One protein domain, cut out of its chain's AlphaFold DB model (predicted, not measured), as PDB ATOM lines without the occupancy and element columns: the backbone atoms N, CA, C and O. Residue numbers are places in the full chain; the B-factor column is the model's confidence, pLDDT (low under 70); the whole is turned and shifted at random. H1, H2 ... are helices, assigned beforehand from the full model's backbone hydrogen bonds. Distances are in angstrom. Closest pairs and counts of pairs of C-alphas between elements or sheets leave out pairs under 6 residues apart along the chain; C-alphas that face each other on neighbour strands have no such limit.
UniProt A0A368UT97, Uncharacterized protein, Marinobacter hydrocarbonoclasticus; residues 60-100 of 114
ATOM      1  N   ALA A  60       9.995  17.913  89.205       92.94
ATOM      2  CA  ALA A  60      11.417  18.188  89.031       92.94
ATOM      3  C   ALA A  60      12.160  17.036  88.333       92.94
ATOM      4  O   ALA A  60      12.943  17.261  87.410       92.94
ATOM      5  N   LYS A  61      11.874  15.778  88.701       92.75
ATOM      6  CA  LYS A  61      12.441  14.596  88.029       92.75
ATOM      7  C   LYS A  61      12.004  14.499  86.571       92.75
ATOM      8  O   LYS A  61      12.805  14.139  85.704       92.75
ATOM      9  N   ARG A  62      10.732  14.788  86.275       91.19
ATOM     10  CA  ARG A  62      10.211  14.811  84.899       91.19
ATOM     11  C   ARG A  62      10.901  15.884  84.072       91.19
ATOM     12  O   ARG A  62      11.204  15.621  82.911       91.19
ATOM     13  N   TYR A  63      11.169  17.050  84.655       92.56
ATOM     14  CA  TYR A  63      11.950  18.085  83.991       92.56
ATOM     15  C   TYR A  63      13.381  17.616  83.715       92.56
ATOM     16  O   TYR A  63      13.794  17.600  82.557       92.56
ATOM     17  N   TRP A  64      14.088  17.122  84.736       91.06
ATOM     18  CA  TRP A  64      15.477  16.663  84.606       91.06
ATOM     19  C   TRP A  64      15.654  15.549  83.566       91.06
ATOM     20  O   TRP A  64      16.600  15.548  82.788       91.06
ATOM     21  N   THR A  65      14.706  14.611  83.502       91.00
ATOM     22  CA  THR A  65      14.734  13.487  82.544       91.00
ATOM     23  C   THR A  65      14.223  13.847  81.145       91.00
ATOM     24  O   THR A  65      14.079  12.962  80.302       91.00
ATOM     25  N   GLY A  66      13.895  15.118  80.889       88.75
ATOM     26  CA  GLY A  66      13.373  15.587  79.602       88.75
ATOM     27  C   GLY A  66      11.934  15.150  79.295       88.75
ATOM     28  O   GLY A  66      11.459  15.330  78.176       88.75
ATOM     29  N   LYS A  67      11.213  14.584  80.271       84.38
ATOM     30  CA  LYS A  67       9.839  14.075  80.112       84.38
ATOM     31  C   LYS A  67       8.757  15.141  80.307       84.38
ATOM     32  O   LYS A  67       7.618  14.907  79.917       84.38
ATOM     33  N   ALA A  68       9.082  16.288  80.910       79.69
ATOM     34  CA  ALA A  68       8.121  17.363  81.188       79.69
ATOM     35  C   ALA A  68       7.859  18.312  80.001       79.69
ATOM     36  O   ALA A  68       6.937  19.126  80.059       79.69
ATOM     37  N   GLY A  69       8.662  18.247  78.932       77.56
ATOM     38  CA  GLY A  69       8.605  19.237  77.852       77.56
ATOM     39  C   GLY A  69       8.880  20.660  78.364       77.56
ATOM     40  O   GLY A  69       9.752  20.862  79.204       77.56
ATOM     41  N   THR A  70       8.127  21.651  77.875       80.25
ATOM     42  CA  THR A  70       8.245  23.071  78.266       80.25
ATOM     43  C   THR A  70       7.287  23.464  79.398       80.25
ATOM     44  O   THR A  70       6.779  24.586  79.412       80.25
ATOM     45  N   ASN A  71       6.974  22.547  80.321       89.50
ATOM     46  CA  ASN A  71       6.115  22.874  81.457       89.50
ATOM     47  C   ASN A  71       6.846  23.812  82.434       89.50
ATOM     48  O   ASN A  71       7.827  23.420  83.069       89.50
ATOM     49  N   ALA A  72       6.345  25.042  82.564       89.50
ATOM     50  CA  ALA A  72       6.900  26.063  83.450       89.50
ATOM     51  C   ALA A  72       6.898  25.631  84.924       89.50
ATOM     52  O   ALA A  72       7.823  25.965  85.660       89.50
ATOM     53  N   GLU A  73       5.899  24.854  85.345       89.94
ATOM     54  CA  GLU A  73       5.784  24.373  86.724       89.94
ATOM     55  C   GLU A  73       6.882  23.359  87.053       89.94
ATOM     56  O   GLU A  73       7.500  23.433  88.111       89.94
ATOM     57  N   SER A  74       7.195  22.459  86.117       90.00
ATOM     58  CA  SER A  74       8.257  21.463  86.290       90.00
ATOM     59  C   SER A  74       9.655  22.090  86.281       90.00
ATOM     60  O   SER A  74      10.524  21.644  87.031       90.00
ATOM     61  N   ILE A  75       9.860  23.149  85.486       92.31
ATOM     62  CA  ILE A  75      11.088  23.965  85.520       92.31
ATOM     63  C   ILE A  75      11.232  24.617  86.899       92.31
ATOM     64  O   ILE A  75      12.245  24.428  87.567       92.31
ATOM     65  N   ALA A  76      10.191  25.320  87.356       93.62
ATOM     66  CA  ALA A  76      10.205  26.013  88.641       93.62
ATOM     67  C   ALA A  76      10.401  25.049  89.823       93.62
ATOM     68  O   ALA A  76      11.143  25.363  90.751       93.62
ATOM     69  N   ALA A  77       9.782  23.866  89.779       93.00
ATOM     70  CA  ALA A  77       9.960  22.826  90.787       93.00
ATOM     71  C   ALA A  77      11.408  22.320  90.846       93.00
ATOM     72  O   ALA A  77      11.959  22.133  91.932       93.00
ATOM     73  N   CYS A  78      12.038  22.117  89.684       92.88
ATOM     74  CA  CYS A  78      13.431  21.691  89.612       92.88
ATOM     75  C   CYS A  78      14.387  22.769  90.129       92.88
ATOM     76  O   CYS A  78      15.262  22.466  90.941       92.88
ATOM     77  N   ASP A  79      14.203  24.020  89.704       94.44
ATOM     78  CA  ASP A  79      15.023  25.146  90.158       94.44
ATOM     79  C   ASP A  79      14.894  25.357  91.671       94.44
ATOM     80  O   ASP A  79      15.895  25.561  92.359       94.44
ATOM     81  N   ASP A  80      13.678  25.251  92.215       94.56
ATOM     82  CA  ASP A  80      13.443  25.379  93.652       94.56
ATOM     83  C   ASP A  80      14.122  24.244  94.440       94.56
ATOM     84  O   ASP A  80      14.778  24.512  95.448       94.56
ATOM     85  N   LEU A  81      14.072  22.995  93.963       93.50
ATOM     86  CA  LEU A  81      14.752  21.871  94.621       93.50
ATOM     87  C   LEU A  81      16.282  21.989  94.579       93.50
ATOM     88  O   LEU A  81      16.943  21.717  95.586       93.50
ATOM     89  N   LEU A  82      16.856  22.427  93.456       94.00
ATOM     90  CA  LEU A  82      18.304  22.622  93.317       94.00
ATOM     91  C   LEU A  82      18.813  23.815  94.134       94.00
ATOM     92  O   LEU A  82      19.889  23.749  94.725       94.00
ATOM     93  N   ALA A  83      18.042  24.900  94.204       93.25
ATOM     94  CA  ALA A  83      18.412  26.096  94.957       93.25
ATOM     95  C   ALA A  83      18.051  26.019  96.452       93.25
ATOM     96  O   ALA A  83      18.352  26.956  97.200       93.25
ATOM     97  N   CYS A  84      17.391  24.943  96.900       93.31
ATOM     98  CA  CYS A  84      16.770  24.867  98.225       93.31
ATOM     99  C   CYS A  84      15.880  26.104  98.468       93.31
ATOM    100  O   CYS A  84      16.065  26.875  99.422       93.31
ATOM    101  N   GLY A  85      14.965  26.336  97.529       92.69
ATOM    102  CA  GLY A  85      14.105  27.502  97.433       92.69
ATOM    103  C   GLY A  85      12.975  27.532  98.469       92.69
ATOM    104  O   GLY A  85      12.877  26.669  99.353       92.69
ATOM    105  N   PRO A  86      12.138  28.585  98.435       94.50
ATOM    106  CA  PRO A  86      11.083  28.792  99.421       94.50
ATOM    107  C   PRO A  86      10.047  27.660  99.447       94.50
ATOM    108  O   PRO A  86       9.581  27.321 100.537       94.50
ATOM    109  N   MET A  87       9.712  27.054  98.302       92.81
ATOM    110  CA  MET A  87       8.700  25.994  98.227       92.81
ATOM    111  C   MET A  87       9.205  24.714  98.909       92.81
ATOM    112  O   MET A  87       8.532  24.159  99.780       92.81
ATOM    113  N   THR A  88      10.436  24.304  98.600       92.75
ATOM    114  CA  THR A  88      11.121  23.154  99.204       92.75
ATOM    115  C   THR A  88      11.256  23.336 100.709       92.75
ATOM    116  O   THR A  88      10.915  22.434 101.472       92.75
ATOM    117  N   ARG A  89      11.688  24.519 101.170       93.88
ATOM    118  CA  ARG A  89      11.804  24.814 102.609       93.88
ATOM    119  C   ARG A  89      10.461  24.763 103.322       93.88
ATOM    120  O   ARG A  89      10.397  24.253 104.439       93.88
ATOM    121  N   HIS A  90       9.407  25.284 102.697       93.62
ATOM    122  CA  HIS A  90       8.068  25.259 103.268       93.62
ATOM    123  C   HIS A  90       7.560  23.820 103.423       93.62
ATOM    124  O   HIS A  90       7.174  23.424 104.519       93.62
ATOM    125  N   LEU A  91       7.657  23.006 102.371       91.31
ATOM    126  CA  LEU A  91       7.219  21.609 102.402       91.31
ATOM    127  C   LEU A  91       8.058  20.751 103.359       91.31
ATOM    128  O   LEU A  91       7.512  19.918 104.082       91.31
ATOM    129  N   CYS A  92       9.368  20.991 103.435       92.12
ATOM    130  CA  CYS A  92      10.243  20.334 104.405       92.12
ATOM    131  C   CYS A  92       9.865  20.697 105.849       92.12
ATOM    132  O   CYS A  92       9.817  19.821 106.709       92.12
ATOM    133  N   ALA A  93       9.509  21.959 106.118       91.44
ATOM    134  CA  ALA A  93       9.051  22.380 107.441       91.44
ATOM    135  C   ALA A  93       7.742  21.686 107.861       91.44
ATOM    136  O   ALA A  93       7.608  21.316 109.026       91.44
ATOM    137  N   MET A  94       6.813  21.469 106.923       88.38
ATOM    138  CA  MET A  94       5.539  20.788 107.194       88.38
ATOM    139  C   MET A  94       5.686  19.266 107.345       88.38
ATOM    140  O   MET A  94       4.913  18.637 108.062       88.38
ATOM    141  N   THR A  95       6.691  18.669 106.700       87.50
ATOM    142  CA  THR A  95       6.948  17.215 106.728       87.50
ATOM    143  C   THR A  95       8.024  16.798 107.736       87.50
ATOM    144  O   THR A  95       8.259  15.607 107.934       87.50
ATOM    145  N   GLY A  96       8.686  17.757 108.390       88.06
ATOM    146  CA  GLY A  96       9.791  17.497 109.317       88.06
ATOM    147  C   GLY A  96      11.091  17.050 108.637       88.06
ATOM    148  O   GLY A  96      11.997  16.564 109.315       88.06
ATOM    149  N   LEU A  97      11.189  17.202 107.314       89.25
ATOM    150  CA  LEU A  97      12.398  16.918 106.545       89.25
ATOM    151  C   LEU A  97      13.382  18.090 106.623       89.25
ATOM    152  O   LEU A  97      13.013  19.237 106.878       89.25
ATOM    153  N   GLU A  98      14.659  17.804 106.385       93.19
ATOM    154  CA  GLU A  98      15.697  18.829 106.317       93.19
ATOM    155  C   GLU A  98      15.923  19.224 104.850       93.19
ATOM    156  O   GLU A  98      16.214  18.382 103.999       93.19
ATOM    157  N   ALA A  99      15.729  20.509 104.547       90.06
ATOM    158  CA  ALA A  99      15.670  21.002 103.174       90.06
ATOM    159  C   ALA A  99      17.019  20.919 102.445       90.06
ATOM    160  O   ALA A  99      17.041  20.696 101.234       90.06
ATOM    161  N   VAL A 100      18.141  21.084 103.154       92.81
ATOM    162  CA  VAL A 100      19.479  20.954 102.559       92.81
ATOM    163  C   VAL A 100      19.747  19.498 102.179       92.81
ATOM    164  O   VAL A 100      20.114  19.235 101.041       92.81
TER     165      VAL A 100
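This is residues 60 to 100 of the 114 residues of an uncharacterized protein of Marinobacter hydrocarbonoclasticus (UniProt A0A368UT97). From the first printed residue, a short helix, H1, packs on a longer one, H2, after a loop that folds back between them; at the other end of H2, H3 turns off to make an L-shaped corner. The printed part has 41 residues with three named helices, H1, H2 and H3 in that order, and no named strand: it is all helix. It is only just loose, close to compact, with a radius of gyration of the C-alphas of 10.9 A, and spans 31 by 15 by 14 A, a rod.

Start with H1, residues 60 to 64, which touches H2, residues 72 to 83; their closest C-alphas, Ala 60 and Cys 78, are 4.1 A apart. H2, with residues 80 to 81 alone, touches H3, residues 86 to 95, only at the corner; the closest C-alphas, Leu 81 and Thr 88, are 6.0 A apart, and the lines are about perpendicular at 75 degrees. H1 and H3 are apart. In H1, H2 and H3 every O i to N i+4 pair is within hydrogen-bond range.

Find C-alpha 60 at (11.417, 18.188, 89.031), where H1 begins. H2 runs 16.3 A from C-alpha 72 at (6.900, 26.063, 83.450), and H3 runs 14.3 A to C-alpha 95 at (6.948, 17.215, 106.728).

The C-alphas farthest apart, Thr 70 and Gly 96, are 31.6 A apart. The printed part has no cut; the link from H1 to H2 is short and that from H2 to H3 tight. No printed residue is under 70 in pLDDT.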